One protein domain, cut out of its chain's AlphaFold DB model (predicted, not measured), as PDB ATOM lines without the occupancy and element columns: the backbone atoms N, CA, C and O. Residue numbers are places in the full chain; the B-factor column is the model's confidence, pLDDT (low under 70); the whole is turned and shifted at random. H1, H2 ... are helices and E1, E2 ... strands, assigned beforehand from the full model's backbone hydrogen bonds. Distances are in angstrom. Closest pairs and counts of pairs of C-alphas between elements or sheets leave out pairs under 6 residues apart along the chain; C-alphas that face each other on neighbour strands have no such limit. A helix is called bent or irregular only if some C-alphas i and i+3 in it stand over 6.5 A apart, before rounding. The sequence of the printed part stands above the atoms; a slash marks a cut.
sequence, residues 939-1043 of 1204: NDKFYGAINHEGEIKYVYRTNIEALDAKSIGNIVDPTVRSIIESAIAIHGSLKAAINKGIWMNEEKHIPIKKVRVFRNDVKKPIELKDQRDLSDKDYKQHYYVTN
ATOM      1  N   ASN A 939     -12.027 -12.629 -21.384       90.12
ATOM      2  CA  ASN A 939     -13.343 -12.989 -21.907       90.12
ATOM      3  C   ASN A 939     -14.086 -11.763 -22.461       90.12
ATOM      4  O   ASN A 939     -13.887 -10.634 -22.010       90.12
ATOM      5  N   ASP A 940     -15.000 -11.986 -23.408       88.75
ATOM      6  CA  ASP A 940     -15.731 -10.912 -24.103       88.75
ATOM      7  C   ASP A 940     -16.807 -10.213 -23.247       88.75
ATOM      8  O   ASP A 940     -17.330  -9.164 -23.632       88.75
ATOM      9  N   LYS A 941     -17.189 -10.796 -22.104       89.94
ATOM     10  CA  LYS A 941     -18.268 -10.275 -21.254       89.94
ATOM     11  C   LYS A 941     -17.760  -9.157 -20.345       89.94
ATOM     12  O   LYS A 941     -16.852  -9.376 -19.549       89.94
ATOM     13  N   PHE A 942     -18.415  -8.000 -20.427       92.06
ATOM     14  CA  PHE A 942     -18.229  -6.892 -19.493       92.06
ATOM     15  C   PHE A 942     -19.141  -7.033 -18.276       92.06
ATOM     16  O   PHE A 942     -20.336  -7.312 -18.418       92.06
ATOM     17  N   TYR A 943     -18.579  -6.773 -17.103       92.88
ATOM     18  CA  TYR A 943     -19.274  -6.740 -15.825       92.88
ATOM     19  C   TYR A 943     -19.353  -5.297 -15.322       92.88
ATOM     20  O   TYR A 943     -18.429  -4.506 -15.508       92.88
ATOM     21  N   GLY A 944     -20.487  -4.950 -14.718       91.44
ATOM     22  CA  GLY A 944     -20.612  -3.740 -13.911       91.44
ATOM     23  C   GLY A 944     -20.275  -4.046 -12.458       91.44
ATOM     24  O   GLY A 944     -20.347  -5.202 -12.046       91.44
ATOM     25  N   ALA A 945     -19.961  -3.019 -11.681       92.25
ATOM     26  CA  ALA A 945     -19.729  -3.140 -10.249       92.25
ATOM     27  C   ALA A 945     -20.755  -2.310  -9.468       92.25
ATOM     28  O   ALA A 945     -21.174  -1.222  -9.886       92.25
ATOM     29  N   ILE A 946     -21.199  -2.861  -8.344       91.56
ATOM     30  CA  ILE A 946     -22.105  -2.212  -7.405       91.56
ATOM     31  C   ILE A 946     -21.568  -2.379  -5.989       91.56
ATOM     32  O   ILE A 946     -21.030  -3.427  -5.656       91.56
ATOM     33  N   ASN A 947     -21.734  -1.346  -5.169       90.75
ATOM     34  CA  ASN A 947     -21.578  -1.477  -3.730       90.75
ATOM     35  C   ASN A 947     -22.878  -2.083  -3.192       90.75
ATOM     36  O   ASN A 947     -23.961  -1.561  -3.477       90.75
ATOM     37  N   HIS A 948     -22.759  -3.205  -2.499       87.12
ATOM     38  CA  HIS A 948     -23.855  -3.905  -1.861       87.12
ATOM     39  C   HIS A 948     -23.410  -4.259  -0.442       87.12
ATOM     40  O   HIS A 948     -22.505  -5.074  -0.278       87.12
ATOM     41  N   GLU A 949     -24.025  -3.610   0.549       87.19
ATOM     42  CA  GLU A 949     -23.727  -3.804   1.979       87.19
ATOM     43  C   GLU A 949     -22.253  -3.538   2.342       87.19
ATOM     44  O   GLU A 949     -21.666  -4.216   3.174       87.19
ATOM     45  N   GLY A 950     -21.627  -2.545   1.698       86.38
ATOM     46  CA  GLY A 950     -20.230  -2.173   1.950       86.38
ATOM     47  C   GLY A 950     -19.211  -2.945   1.108       86.38
ATOM     48  O   GLY A 950     -18.069  -2.505   0.996       86.38
ATOM     49  N   GLU A 951     -19.615  -4.026   0.433       90.31
ATOM     50  CA  GLU A 951     -18.748  -4.801  -0.455       90.31
ATOM     51  C   GLU A 951     -19.002  -4.502  -1.937       90.31
ATOM     52  O   GLU A 951     -20.141  -4.381  -2.405       90.31
ATOM     53  N   ILE A 952     -17.927  -4.438  -2.729       90.94
ATOM     54  CA  ILE A 952     -18.036  -4.314  -4.186       90.94
ATOM     55  C   ILE A 952     -18.354  -5.689  -4.779       90.94
ATOM     56  O   ILE A 952     -17.518  -6.593  -4.791       90.94
ATOM     57  N   LYS A 953     -19.558  -5.827  -5.340       92.56
ATOM     58  CA  LYS A 953     -20.005  -7.018  -6.072       92.56
ATOM     59  C   LYS A 953     -20.133  -6.730  -7.565       92.56
ATOM     60  O   LYS A 953     -20.537  -5.645  -7.987       92.56
ATOM     61  N   TYR A 954     -19.835  -7.740  -8.379       93.94
ATOM     62  CA  TYR A 954     -19.907  -7.642  -9.835       93.94
ATOM     63  C   TYR A 954     -21.219  -8.206 -10.374       93.94
ATOM     64  O   TYR A 954     -21.739  -9.220  -9.901       93.94
ATOM     65  N   VAL A 955     -21.756  -7.540 -11.392       92.69
ATOM     66  CA  VAL A 955     -23.069  -7.830 -11.967       92.69
ATOM     67  C   VAL A 955     -23.012  -7.841 -13.487       92.69
ATOM     68  O   VAL A 955     -22.212  -7.143 -14.111       92.69
ATOM     69  N   TYR A 956     -23.906  -8.598 -14.113       91.19
ATOM     70  CA  TYR A 956     -24.132  -8.506 -15.555       91.19
ATOM     71  C   TYR A 956     -25.625  -8.500 -15.870       91.19
ATOM     72  O   TYR A 956     -26.443  -9.008 -15.104       91.19
ATOM     73  N   ARG A 957     -25.993  -7.889 -17.001       90.88
ATOM     74  CA  ARG A 957     -27.384  -7.845 -17.465       90.88
ATOM     75  C   ARG A 957     -27.632  -8.965 -18.469       90.88
ATOM     76  O   ARG A 957     -26.956  -9.022 -19.495       90.88
ATOM     77  N   THR A 958     -28.625  -9.808 -18.206       90.00
ATOM     78  CA  THR A 958     -28.966 -10.970 -19.041       90.00
ATOM     79  C   THR A 958     -30.440 -10.992 -19.412       90.00
ATOM     80  O   THR A 958     -31.253 -10.367 -18.736       90.00
ATOM     81  N   ASN A 959     -30.779 -11.685 -20.503       90.19
ATOM     82  CA  ASN A 959     -32.171 -12.010 -20.818       90.19
ATOM     83  C   ASN A 959     -32.698 -13.018 -19.796       90.19
ATOM     84  O   ASN A 959     -31.961 -13.929 -19.415       90.19
ATOM     85  N   ILE A 960     -33.965 -12.877 -19.416       88.50
ATOM     86  CA  ILE A 960     -34.623 -13.819 -18.501       88.50
ATOM     87  C   ILE A 960     -34.706 -15.236 -19.085       88.50
ATOM     88  O   ILE A 960     -34.496 -16.197 -18.364       88.50
ATOM     89  N   GLU A 961     -34.861 -15.368 -20.406       85.81
ATOM     90  CA  GLU A 961     -34.841 -16.650 -21.136       85.81
ATOM     91  C   GLU A 961     -33.538 -17.443 -20.972       85.81
ATOM     92  O   GLU A 961     -33.517 -18.652 -21.172       85.81
ATOM     93  N   ALA A 962     -32.438 -16.760 -20.653       82.00
ATOM     94  CA  ALA A 962     -31.122 -17.374 -20.510       82.00
ATOM     95  C   ALA A 962     -30.788 -17.744 -19.054       82.00
ATOM     96  O   ALA A 962     -29.666 -18.184 -18.795       82.00
ATOM     97  N   LEU A 963     -31.704 -17.510 -18.108       83.31
ATOM     98  CA  LEU A 963     -31.536 -17.885 -16.707       83.31
ATOM     99  C   LEU A 963     -31.997 -19.323 -16.476       83.31
ATOM    100  O   LEU A 963     -32.984 -19.776 -17.050       83.31
ATOM    101  N   ASP A 964     -31.287 -20.026 -15.601       76.25
ATOM    102  CA  ASP A 964     -31.769 -21.260 -14.991       76.25
ATOM    103  C   ASP A 964     -32.463 -20.954 -13.653       76.25
ATOM    104  O   ASP A 964     -32.303 -19.872 -13.082       76.25
ATOM    105  N   ALA A 965     -33.233 -21.917 -13.136       70.38
ATOM    106  CA  ALA A 965     -33.972 -21.749 -11.882       70.38
ATOM    107  C   ALA A 965     -33.049 -21.388 -10.699       70.38
ATOM    108  O   ALA A 965     -33.412 -20.580  -9.850       70.38
ATOM    109  N   LYS A 966     -31.817 -21.918 -10.687       73.44
ATOM    110  CA  LYS A 966     -30.812 -21.651  -9.644       73.44
ATOM    111  C   LYS A 966     -30.268 -20.216  -9.677       73.44
ATOM    112  O   LYS A 966     -29.816 -19.718  -8.651       73.44
ATOM    113  N   SER A 967     -30.305 -19.538 -10.825       79.56
ATOM    114  CA  SER A 967     -29.786 -18.171 -10.972       79.56
ATOM    115  C   SER A 967     -30.791 -17.072 -10.623       79.56
ATOM    116  O   SER A 967     -30.395 -15.909 -10.560       79.56
ATOM    117  N   ILE A 968     -32.065 -17.401 -10.385       83.75
ATOM    118  CA  ILE A 968     -33.115 -16.415 -10.067       83.75
ATOM    119  C   ILE A 968     -32.827 -15.723  -8.730       83.75
ATOM    120  O   ILE A 968     -32.884 -14.496  -8.650       83.75
ATOM    121  N   GLY A 969     -32.367 -16.477  -7.729       85.19
ATOM    122  CA  GLY A 969     -31.945 -15.921  -6.439       85.19
ATOM    123  C   GLY A 969     -30.784 -14.922  -6.537       85.19
ATOM    124  O   GLY A 969     -30.584 -14.115  -5.636       85.19
ATOM    125  N   ASN A 970     -30.044 -14.908  -7.652       89.56
ATOM    126  CA  ASN A 970     -28.957 -13.956  -7.884       89.56
ATOM    127  C   ASN A 970     -29.433 -12.632  -8.512       89.56
ATOM    128  O   ASN A 970     -28.596 -11.774  -8.794       89.56
ATOM    129  N   ILE A 971     -30.729 -12.436  -8.781       91.88
ATOM    130  CA  ILE A 971     -31.250 -11.174  -9.333       91.88
ATOM    131  C   ILE A 971     -31.022 -10.042  -8.334       91.88
ATOM    132  O   ILE A 971     -31.438 -10.136  -7.191       91.88
ATOM    133  N   VAL A 972     -30.381  -8.959  -8.765       90.75
ATOM    134  CA  VAL A 972     -29.960  -7.864  -7.873       90.75
ATOM    135  C   VAL A 972     -31.145  -7.106  -7.278       90.75
ATOM    136  O   VAL A 972     -31.098  -6.705  -6.123       90.75
ATOM    137  N   ASP A 973     -32.183  -6.882  -8.080       90.62
ATOM    138  CA  ASP A 973     -33.360  -6.105  -7.697       90.62
ATOM    139  C   ASP A 973     -34.399  -7.023  -7.019       90.62
ATOM    140  O   ASP A 973     -34.891  -7.947  -7.679       90.62
ATOM    141  N   PRO A 974     -34.711  -6.820  -5.724       91.38
ATOM    142  CA  PRO A 974     -35.590  -7.714  -4.970       91.38
ATOM    143  C   PRO A 974     -37.037  -7.682  -5.476       91.38
ATOM    144  O   PRO A 974     -37.684  -8.728  -5.533       91.38
ATOM    145  N   THR A 975     -37.529  -6.524  -5.922       92.06
ATOM    146  CA  THR A 975     -38.888  -6.376  -6.461       92.06
ATOM    147  C   THR A 975     -39.028  -7.150  -7.766       92.06
ATOM    148  O   THR A 975     -39.943  -7.955  -7.933       92.06
ATOM    149  N   VAL A 976     -38.072  -6.971  -8.680       90.81
ATOM    150  CA  VAL A 976     -38.041  -7.711  -9.951       90.81
ATOM    151  C   VAL A 976     -37.907  -9.218  -9.717       90.81
ATOM    152  O   VAL A 976     -38.504 -10.001 -10.456       90.81
ATOM    153  N   ARG A 977     -37.132  -9.629  -8.706       92.12
ATOM    154  CA  ARG A 977     -36.987 -11.039  -8.324       92.12
ATOM    155  C   ARG A 977     -38.327 -11.631  -7.886       92.12
ATOM    156  O   ARG A 977     -38.734 -12.636  -8.462       92.12
ATOM    157  N   SER A 978     -39.026 -10.970  -6.964       92.06
ATOM    158  CA  SER A 978     -40.327 -11.420  -6.453       92.06
ATOM    159  C   SER A 978     -41.378 -11.536  -7.564       92.06
ATOM    160  O   SER A 978     -42.055 -12.554  -7.655       92.06
ATOM    161  N   ILE A 979     -41.450 -10.564  -8.483       91.31
ATOM    162  CA  ILE A 979     -42.362 -10.630  -9.642       91.31
ATOM    163  C   ILE A 979     -42.100 -11.888 -10.488       91.31
ATOM    164  O   ILE A 979     -43.036 -12.566 -10.912       91.31
ATOM    165  N   ILE A 980     -40.828 -12.214 -10.738       88.81
ATOM    166  CA  ILE A 980     -40.452 -13.392 -11.532       88.81
ATOM    167  C   ILE A 980     -40.759 -14.689 -10.775       88.81
ATOM    168  O   ILE A 980     -41.262 -15.630 -11.385       88.81
ATOM    169  N   GLU A 981     -40.476 -14.749  -9.474       90.44
ATOM    170  CA  GLU A 981     -40.777 -15.912  -8.625       90.44
ATOM    171  C   GLU A 981     -42.283 -16.187  -8.568       90.44
ATOM    172  O   GLU A 981     -42.704 -17.319  -8.810       90.44
ATOM    173  N   SER A 982     -43.103 -15.150  -8.381       89.88
ATOM    174  CA  SER A 982     -44.566 -15.252  -8.425       89.88
ATOM    175  C   SER A 982     -45.068 -15.726  -9.789       89.88
ATOM    176  O   SER A 982     -45.899 -16.629  -9.865       89.88
ATOM    177  N   ALA A 983     -44.527 -15.193 -10.888       87.12
ATOM    178  CA  ALA A 983     -44.906 -15.636 -12.231       87.12
ATOM    179  C   ALA A 983     -44.551 -17.117 -12.485       87.12
ATOM    180  O   ALA A 983     -45.289 -17.829 -13.168       87.12
ATOM    181  N   ILE A 984     -43.438 -17.603 -11.925       87.44
ATOM    182  CA  ILE A 984     -43.061 -19.023 -11.991       87.44
ATOM    183  C   ILE A 984     -43.997 -19.876 -11.143       87.44
ATOM    184  O   ILE A 984     -44.388 -20.943 -11.605       87.44
ATOM    185  N   ALA A 985     -44.373 -19.415  -9.948       87.94
ATOM    186  CA  ALA A 985     -45.325 -20.118  -9.095       87.94
ATOM    187  C   ALA A 985     -46.690 -20.283  -9.787       87.94
ATOM    188  O   ALA A 985     -47.263 -21.367  -9.755       87.94
ATOM    189  N   ILE A 986     -47.161 -19.250 -10.496       88.62
ATOM    190  CA  ILE A 986     -48.434 -19.278 -11.235       88.62
ATOM    191  C   ILE A 986     -48.364 -20.202 -12.463       88.62
ATOM    192  O   ILE A 986     -49.308 -20.935 -12.750       88.62
ATOM    193  N   HIS A 987     -47.264 -20.170 -13.221       85.56
ATOM    194  CA  HIS A 987     -47.164 -20.862 -14.517       85.56
ATOM    195  C   HIS A 987     -46.333 -22.158 -14.486       85.56
ATOM    196  O   HIS A 987     -46.060 -22.748 -15.535       85.56
ATOM    197  N   GLY A 988     -45.880 -22.589 -13.308       83.75
ATOM    198  CA  GLY A 988     -45.111 -23.813 -13.055       83.75
ATOM    199  C   GLY A 988     -43.651 -23.801 -13.528       83.75
ATOM    200  O   GLY A 988     -42.824 -24.545 -13.005       83.75
ATOM    201  N   SER A 989     -43.281 -22.975 -14.514       85.00
ATOM    202  CA  SER A 989     -41.893 -22.860 -14.984       85.00
ATOM    203  C   SER A 989     -41.567 -21.480 -15.549       85.00
ATOM    204  O   SER A 989     -42.428 -20.798 -16.108       85.00
ATOM    205  N   LEU A 990     -40.283 -21.102 -15.507       84.50
ATOM    206  CA  LEU A 990     -39.795 -19.847 -16.094       84.50
ATOM    207  C   LEU A 990     -40.116 -19.743 -17.593       84.50
ATOM    208  O   LEU A 990     -40.478 -18.675 -18.075       84.50
ATOM    209  N   LYS A 991     -40.040 -20.853 -18.337       86.12
ATOM    210  CA  LYS A 991     -40.350 -20.867 -19.772       86.12
ATOM    211  C   LYS A 991     -41.832 -20.586 -20.038       86.12
ATOM    212  O   LYS A 991     -42.150 -19.823 -20.947       86.12
ATOM    213  N   ALA A 992     -42.726 -21.176 -19.245       84.38
ATOM    214  CA  ALA A 992     -44.162 -20.928 -19.350       84.38
ATOM    215  C   ALA A 992     -44.515 -19.480 -18.965       84.38
ATOM    216  O   ALA A 992     -45.249 -18.822 -19.699       84.38
ATOM    217  N   ALA A 993     -43.913 -18.960 -17.889       84.50
ATOM    218  CA  ALA A 993     -44.086 -17.575 -17.457       84.50
ATOM    219  C   ALA A 993     -43.624 -16.564 -18.523       84.50
ATOM    220  O   ALA A 993     -44.325 -15.602 -18.820       84.50
ATOM    221  N   ILE A 994     -42.483 -16.811 -19.176       85.88
ATOM    222  CA  ILE A 994     -41.993 -15.962 -20.274       85.88
ATOM    223  C   ILE A 994     -42.969 -15.943 -21.453       85.88
ATOM    224  O   ILE A 994     -43.224 -14.873 -22.003       85.88
ATOM    225  N   ASN A 995     -43.517 -17.101 -21.833       85.75
ATOM    226  CA  ASN A 995     -44.463 -17.201 -22.947       85.75
ATOM    227  C   ASN A 995     -45.777 -16.453 -22.671       85.75
ATOM    228  O   ASN A 995     -46.384 -15.940 -23.608       85.75
ATOM    229  N   LYS A 996     -46.212 -16.396 -21.407       84.31
ATOM    230  CA  LYS A 996     -47.384 -15.617 -20.976       84.31
ATOM    231  C   LYS A 996     -47.081 -14.124 -20.815       84.31
ATOM    232  O   LYS A 996     -47.974 -13.306 -20.999       84.31
ATOM    233  N   GLY A 997     -45.817 -13.780 -20.581       84.62
ATOM    234  CA  GLY A 997     -45.344 -12.414 -20.397       84.62
ATOM    235  C   GLY A 997     -45.158 -12.088 -18.919       84.62
ATOM    236  O   GLY A 997     -46.016 -12.367 -18.093       84.62
ATOM    237  N   ILE A 998     -44.011 -11.493 -18.589       88.25
ATOM    238  CA  ILE A 998     -43.701 -11.022 -17.235       88.25
ATOM    239  C   ILE A 998     -43.639  -9.500 -17.283       88.25
ATOM    240  O   ILE A 998     -42.828  -8.929 -18.024       88.25
ATOM    241  N   TRP A 999     -44.483  -8.844 -16.495       87.50
ATOM    242  CA  TRP A 999     -44.693  -7.402 -16.546       87.50
ATOM    243  C   TRP A 999     -44.146  -6.725 -15.293       87.50
ATOM    244  O   TRP A 999     -44.385  -7.169 -14.178       87.50
ATOM    245  N   MET A1000     -43.400  -5.638 -15.483       87.06
ATOM    246  CA  MET A1000     -43.054  -4.721 -14.393       87.06
ATOM    247  C   MET A1000     -44.264  -3.853 -14.045       87.06
ATOM    248  O   MET A1000     -44.508  -3.535 -12.890       87.06
ATOM    249  N   ASN A1001     -44.999  -3.447 -15.081       83.56
ATOM    250  CA  ASN A1001     -46.284  -2.782 -14.981       83.56
ATOM    251  C   ASN A1001     -47.101  -3.203 -16.208       83.56
ATOM    252  O   ASN A1001     -46.694  -2.927 -17.342       83.56
ATOM    253  N   GLU A1002     -48.186  -3.930 -15.976       83.19
ATOM    254  CA  GLU A1002     -49.013  -4.499 -17.040       83.19
ATOM    255  C   GLU A1002     -49.886  -3.438 -17.719       83.19
ATOM    256  O   GLU A1002     -49.909  -3.383 -18.946       83.19
ATOM    257  N   GLU A1003     -50.471  -2.516 -16.949       81.00
ATOM    258  CA  GLU A1003     -51.293  -1.398 -17.445       81.00
ATOM    259  C   GLU A1003     -50.529  -0.486 -18.417       81.00
ATOM    260  O   GLU A1003     -51.067  -0.006 -19.410       81.00
ATOM    261  N   LYS A1004     -49.236  -0.263 -18.156       75.69
ATOM    262  CA  LYS A1004     -48.337   0.525 -19.015       75.69
ATOM    263  C   LYS A1004     -47.636  -0.324 -20.077       75.69
ATOM    264  O   LYS A1004     -46.764   0.187 -20.783       75.69
ATOM    265  N   HIS A1005     -47.952  -1.619 -20.159       73.88
ATOM    266  CA  HIS A1005     -47.317  -2.595 -21.042       73.88
ATOM    267  C   HIS A1005     -45.780  -2.568 -20.977       73.88
ATOM    268  O   HIS A1005     -45.089  -2.559 -22.001       73.88
ATOM    269  N   ILE A1006     -45.220  -2.568 -19.762       80.81
ATOM    270  CA  ILE A1006     -43.770  -2.547 -19.519       80.81
ATOM    271  C   ILE A1006     -43.290  -3.958 -19.141       80.81
ATOM    272  O   ILE A1006     -43.339  -4.329 -17.967       80.81
ATOM    273  N   PRO A1007     -42.791  -4.766 -20.096       88.25
ATOM    274  CA  PRO A1007     -42.345  -6.126 -19.817       88.25
ATOM    275  C   PRO A1007     -40.925  -6.179 -19.240       88.25
ATOM    276  O   PRO A1007     -40.011  -5.473 -19.689       88.25
ATOM    277  N   ILE A1008     -40.692  -7.122 -18.330       88.25
ATOM    278  CA  ILE A1008     -39.359  -7.477 -17.845       88.25
ATOM    279  C   ILE A1008     -38.735  -8.442 -18.850       88.25
ATOM    280  O   ILE A1008     -39.080  -9.611 -18.918       88.25
ATOM    281  N   LYS A1009     -37.789  -7.955 -19.657       87.06
ATOM    282  CA  LYS A1009     -37.067  -8.792 -20.644       87.06
ATOM    283  C   LYS A1009     -35.648  -9.137 -20.211       87.06
ATOM    284  O   LYS A1009     -35.069 -10.133 -20.640       87.06
ATOM    285  N   LYS A1010     -35.052  -8.268 -19.393       91.06
ATOM    286  CA  LYS A1010     -33.658  -8.361 -18.964       91.06
ATOM    287  C   LYS A1010     -33.505  -7.940 -17.520       91.06
ATOM    288  O   LYS A1010     -33.899  -6.826 -17.182       91.06
ATOM    289  N   VAL A1011     -32.782  -8.742 -16.754       92.12
ATOM    290  CA  VAL A1011     -32.491  -8.499 -15.339       92.12
ATOM    291  C   VAL A1011     -30.988  -8.397 -15.102       92.12
ATOM    292  O   VAL A1011     -30.184  -8.880 -15.906       92.12
ATOM    293  N   ARG A1012     -30.597  -7.702 -14.031       92.38
ATOM    294  CA  ARG A1012     -29.212  -7.697 -13.539       92.38
ATOM    295  C   ARG A1012     -29.066  -8.808 -12.513       92.38
ATOM    296  O   ARG A1012     -29.907  -8.914 -11.628       92.38
ATOM    297  N   VAL A1013     -27.999  -9.586 -12.622       92.38
ATOM    298  CA  VAL A1013     -27.706 -10.682 -11.693       92.38
ATOM    299  C   VAL A1013     -26.297 -10.553 -11.121       92.38
ATOM    300  O   VAL A1013     -25.376 -10.121 -11.829       92.38
ATOM    301  N   PHE A1014     -26.146 -10.929  -9.853       91.88
ATOM    302  CA  PHE A1014     -24.871 -11.049  -9.154       91.88
ATOM    303  C   PHE A1014     -24.012 -12.167  -9.744       91.88
ATOM    304  O   PHE A1014     -24.508 -13.193 -10.215       91.88
ATOM    305  N   ARG A1015     -22.694 -11.956  -9.720       89.44
ATOM    306  CA  ARG A1015     -21.687 -12.911 -10.187       89.44
ATOM    307  C   ARG A1015     -20.722 -13.265  -9.080       89.44
ATOM    308  O   ARG A1015     -19.597 -12.781  -9.040       89.44
ATOM    309  N   ASN A1016     -21.174 -14.161  -8.212       83.81
ATOM    310  CA  ASN A1016     -20.404 -14.644  -7.064       83.81
ATOM    311  C   ASN A1016     -19.125 -15.401  -7.482       83.81
ATOM    312  O   ASN A1016     -18.187 -15.537  -6.698       83.81
ATOM    313  N   ASP A1017     -19.063 -15.872  -8.733       83.38
ATOM    314  CA  ASP A1017     -17.886 -16.492  -9.343       83.38
ATOM    315  C   ASP A1017     -16.804 -15.480  -9.767       83.38
ATOM    316  O   ASP A1017     -15.654 -15.862  -9.987       83.38
ATOM    317  N   VAL A1018     -17.140 -14.190  -9.860       85.56
ATOM    318  CA  VAL A1018     -16.224 -13.119 -10.270       85.56
ATOM    319  C   VAL A1018     -15.771 -12.346  -9.038       85.56
ATOM    320  O   VAL A1018     -16.426 -11.406  -8.611       85.56
ATOM    321  N   LYS A1019     -14.634 -12.752  -8.462       81.94
ATOM    322  CA  LYS A1019     -14.067 -12.106  -7.262       81.94
ATOM    323  C   LYS A1019     -13.007 -11.046  -7.578       81.94
ATOM    324  O   LYS A1019     -12.991  -9.993  -6.958       81.94
ATOM    325  N   LYS A1020     -12.120 -11.331  -8.539       83.19
ATOM    326  CA  LYS A1020     -11.010 -10.454  -8.956       83.19
ATOM    327  C   LYS A1020     -10.993 -10.304 -10.485       83.19
ATOM    328  O   LYS A1020     -10.257 -11.036 -11.148       83.19
ATOM    329  N   PRO A1021     -11.875  -9.476 -11.069       90.25
ATOM    330  CA  PRO A1021     -11.840  -9.190 -12.499       90.25
ATOM    331  C   PRO A1021     -10.665  -8.272 -12.863       90.25
ATOM    332  O   PRO A1021     -10.104  -7.595 -12.010       90.25
ATOM    333  N   ILE A1022     -10.325  -8.234 -14.150       90.94
ATOM    334  CA  ILE A1022      -9.402  -7.257 -14.729       90.94
ATOM    335  C   ILE A1022     -10.147  -5.936 -14.932       90.94
ATOM    336  O   ILE A1022     -11.201  -5.908 -15.581       90.94
ATOM    337  N   GLU A1023      -9.547  -4.846 -14.465       91.88
ATOM    338  CA  GLU A1023      -9.879  -3.479 -14.868       91.88
ATOM    339  C   GLU A1023      -9.307  -3.209 -16.259       91.88
ATOM    340  O   GLU A1023      -8.107  -3.036 -16.443       91.88
ATOM    341  N   LEU A1024     -10.158  -3.265 -17.287       89.38
ATOM    342  CA  LEU A1024      -9.680  -3.232 -18.670       89.38
ATOM    343  C   LEU A1024      -9.334  -1.818 -19.144       89.38
ATOM    344  O   LEU A1024      -8.376  -1.633 -19.893       89.38
ATOM    345  N   LYS A1025     -10.214  -0.858 -18.848       87.56
ATOM    346  CA  LYS A1025     -10.111   0.557 -19.234       87.56
ATOM    347  C   LYS A1025     -11.240   1.366 -18.604       87.56
ATOM    348  O   LYS A1025     -12.297   0.807 -18.288       87.56
ATOM    349  N   ASP A1026     -11.071   2.675 -18.626       88.88
ATOM    350  CA  ASP A1026     -12.073   3.627 -18.166       88.88
ATOM    351  C   ASP A1026     -13.311   3.650 -19.069       88.88
ATOM    352  O   ASP A1026     -13.279   3.391 -20.289       88.88
ATOM    353  N   GLN A1027     -14.437   3.965 -18.445       86.00
ATOM    354  CA  GLN A1027     -15.667   4.322 -19.120       86.00
ATOM    355  C   GLN A1027     -15.516   5.704 -19.745       86.00
ATOM    356  O   GLN A1027     -14.781   6.557 -19.267       86.00
ATOM    357  N   ARG A1028     -16.207   5.916 -20.868       79.00
ATOM    358  CA  ARG A1028     -16.180   7.221 -21.538       79.00
ATOM    359  C   ARG A1028     -16.773   8.303 -20.634       79.00
ATOM    360  O   ARG A1028     -16.218   9.388 -20.562       79.00
ATOM    361  N   ASP A1029     -17.908   7.988 -20.017       80.56
ATOM    362  CA  ASP A1029     -18.618   8.878 -19.109       80.56
ATOM    363  C   ASP A1029     -18.337   8.346 -17.701       80.56
ATOM    364  O   ASP A1029     -18.817   7.267 -17.341       80.56
ATOM    365  N   LEU A1030     -17.466   9.036 -16.965       85.75
ATOM    366  CA  LEU A1030     -17.059   8.622 -15.627       85.75
ATOM    367  C   LEU A1030     -18.215   8.840 -14.649       85.75
ATOM    368  O   LEU A1030     -18.932   9.833 -14.721       85.75
ATOM    369  N   SER A1031     -18.408   7.880 -13.752       89.44
ATOM    370  CA  SER A1031     -19.332   8.026 -12.632       89.44
ATOM    371  C   SER A1031     -18.621   8.734 -11.486       89.44
ATOM    372  O   SER A1031     -17.451   8.454 -11.237       89.44
ATOM    373  N   ASP A1032     -19.383   9.455 -10.665       90.44
ATOM    374  CA  ASP A1032     -18.911   9.991  -9.372       90.44
ATOM    375  C   ASP A1032     -18.518   8.896  -8.359       90.44
ATOM    376  O   ASP A1032     -18.133   9.174  -7.231       90.44
ATOM    377  N   LYS A1033     -18.678   7.620  -8.732       90.94
ATOM    378  CA  LYS A1033     -18.342   6.458  -7.919       90.94
ATOM    379  C   LYS A1033     -17.188   5.722  -8.580       90.94
ATOM    380  O   LYS A1033     -17.389   5.135  -9.645       90.94
ATOM    381  N   ASP A1034     -16.036   5.677  -7.921       89.44
ATOM    382  CA  ASP A1034     -14.792   5.112  -8.469       89.44
ATOM    383  C   ASP A1034     -14.950   3.669  -8.952       89.44
ATOM    384  O   ASP A1034     -14.589   3.323 -10.077       89.44
ATOM    385  N   TYR A1035     -15.641   2.836  -8.171       89.25
ATOM    386  CA  TYR A1035     -15.920   1.445  -8.538       89.25
ATOM    387  C   TYR A1035     -16.790   1.299  -9.801       89.25
ATOM    388  O   TYR A1035     -16.945   0.199 -10.318       89.25
ATOM    389  N   LYS A1036     -17.391   2.374 -10.326       90.38
ATOM    390  CA  LYS A1036     -18.155   2.380 -11.586       90.38
ATOM    391  C   LYS A1036     -17.409   3.024 -12.750       90.38
ATOM    392  O   LYS A1036     -17.973   3.069 -13.840       90.38
ATOM    393  N   GLN A1037     -16.188   3.510 -12.556       92.19
ATOM    394  CA  GLN A1037     -15.445   4.227 -13.593       92.19
ATOM    395  C   GLN A1037     -14.802   3.301 -14.628       92.19
ATOM    396  O   GLN A1037     -14.498   3.753 -15.726       92.19
ATOM    397  N   HIS A1038     -14.681   1.998 -14.352       91.81
ATOM    398  CA  HIS A1038     -13.973   1.050 -15.218       91.81
ATOM    399  C   HIS A1038     -14.901   0.028 -15.890       91.81
ATOM    400  O   HIS A1038     -16.029  -0.234 -15.459       91.81
ATOM    401  N   TYR A1039     -14.420  -0.568 -16.984       90.75
ATOM    402  CA  TYR A1039     -14.976  -1.794 -17.556       90.75
ATOM    403  C   TYR A1039     -14.267  -3.017 -16.967       90.75
ATOM    404  O   TYR A1039     -13.072  -3.200 -17.193       90.75
ATOM    405  N   TYR A1040     -15.023  -3.894 -16.306       93.25
ATOM    406  CA  TYR A1040     -14.496  -5.115 -15.692       93.25
ATOM    407  C   TYR A1040     -14.690  -6.335 -16.594       93.25
ATOM    408  O   TYR A1040     -15.763  -6.520 -17.177       93.25
ATOM    409  N   VAL A1041     -13.673  -7.192 -16.700       93.44
ATOM    410  CA  VAL A1041     -13.705  -8.445 -17.479       93.44
ATOM    411  C   VAL A1041     -13.048  -9.591 -16.709       93.44
ATOM    412  O   VAL A1041     -12.266  -9.369 -15.794       93.44
ATOM    413  N   THR A1042     -13.349 -10.838 -17.065       91.12
ATOM    414  CA  THR A1042     -12.691 -12.019 -16.477       91.12
ATOM    415  C   THR A1042     -11.593 -12.558 -17.388       91.12
ATOM    416  O   THR A1042     -11.652 -12.393 -18.608       91.12
ATOM    417  N   ASN A1043     -10.611 -13.250 -16.814       87.31
ATOM    418  CA  ASN A1043      -9.561 -13.917 -17.587       87.31
ATOM    419  C   ASN A1043     -10.127 -15.103 -18.373       87.31
ATOM    420  O   ASN A1043     -10.954 -15.854 -17.858       87.31
TER     421      ASN A1043
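Overview. This is residues 939 to 1043 of the 1204 residues of the protein "CRISPR-associated endonuclease Cas9" of Prevotella ruminicola (strain ATCC 19189 / JCM 8958 / 23) (UniProt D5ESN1). A small, twisted sheet of three strands, E1, E2 and E4, makes the middle of the model, with a cluster of three helices, H1, H2 and H3, towards one end and a two-stranded hairpin, E5 and E6, at the other end, where E6 comes near E1. H1 and H2 meet the sheet with a few residues each, H3 makes a corner with H2, and E3 lies at the helical end. The printed part has 105 residues with three named helices and six named strands, in the order E1 E2 H1 H2 H3 E3 E4 E5 E6. The sheets run E1, E2, E4 and E5, E6, both antiparallel, and the class is mixed, helices and strands. The whole is only just loose, close to compact, with a radius of gyration of the C-alphas of 15.6 A and spans of 42 by 28 by 27 A.

Along the chain. E2, residues 951 to 959, is the longest strand at 25.4 A, and it begins with C-alpha 951 at (-18.748, -4.801, -0.455). Its neighbours are E1, residues 944 to 948 and 12.5 A, and E4, residues 1010 to 1014 and 13.4 A. H1 is residues 965 to 970, 10.1 A long. H2, residues 974 to 987, is the longest helix at 19.9 A and ends with C-alpha 987 at (-47.164, -20.862, -14.517). H3 is residues 990 to 996, 10.0 A long, and E3 is residues 999 to 1001, 5.1 A long. E5, residues 1022 to 1026, measures 11.7 A, and E6, residues 1038 to 1041, measures 9.8 A and ends with C-alpha 1041 at (-13.705, -8.445, -17.479).

Arrangement. In the three-stranded sheet, E2 is the inner strand, and E1 and E4 are edge strands. The pairing is staggered: E2 pairs with E1 over residues 951 to 955 and with E4 over residues 955 to 959. E1 and E2 form a hairpin, antiparallel at 130 degrees, with N 946 and O 953 within hydrogen-bond range at 2.9 A. E2 and E4 are antiparallel at 150 degrees, with N 958 and O 1011 within hydrogen-bond range at 2.9 A. The sheet is only just strongly twisted, its C-alphas lying up to 4.0 A off the best plane. H1 is on this sheet but only grazes it with residues 967 to 970; the C-alphas of Asn 970 and Phe 1014 in E4 are its closest pair, 5.2 A apart. H2 is only just on the sheet, with 5 pairs of C-alphas within 10 A, and only grazes it with residues 976 to 977. H1 and H2, a helical hairpin, only just touch, with 3 pairs of C-alphas within 8 A, the closest being those of Ile 968 and Arg 977 at 6.9 A; H2 does so with residues 977 to 981 alone. They run opposite ways at a shallow tilt of 18 degrees. H2 and H3 touch only at the corner, closest at the C-alphas of Ile 984 and Leu 990, 5.3 A apart, and are about perpendicular at 80 degrees. H3 is not on the sheet. E3 pairs with no named strand, but its residues 999 to 1001 pair antiparallel with residues 1006 to 1007. E5 and E6 form a hairpin, antiparallel at 148 degrees, with N 1024 and O 1039 within hydrogen-bond range at 2.9 A. The closest C-alphas of E1 and E6 are those of Gly 944 and Tyr 1040, 6.5 A apart. E3 and E5 are apart. In H2 and H3 every O i to N i+4 pair is within hydrogen-bond range; in H1 0 of 2 are, beside 2 of 3 O i to N i+3 pairs. H1 is irregular, but only just: C-alphas 966 and 969 are 6.7 A apart.

Size, cuts and confidence. The two C-alphas farthest apart, those of Ile 986 and Lys 1025, are 43.9 A apart, while the first and last printed C-alphas, of Asn 939 and Asn 1043, are 5.8 A apart. The printed part has no cut. The link from E5 to E6, with 11 residues between them, is long. The mean pLDDT of the printed part is 87.6, and no printed residue is under 70.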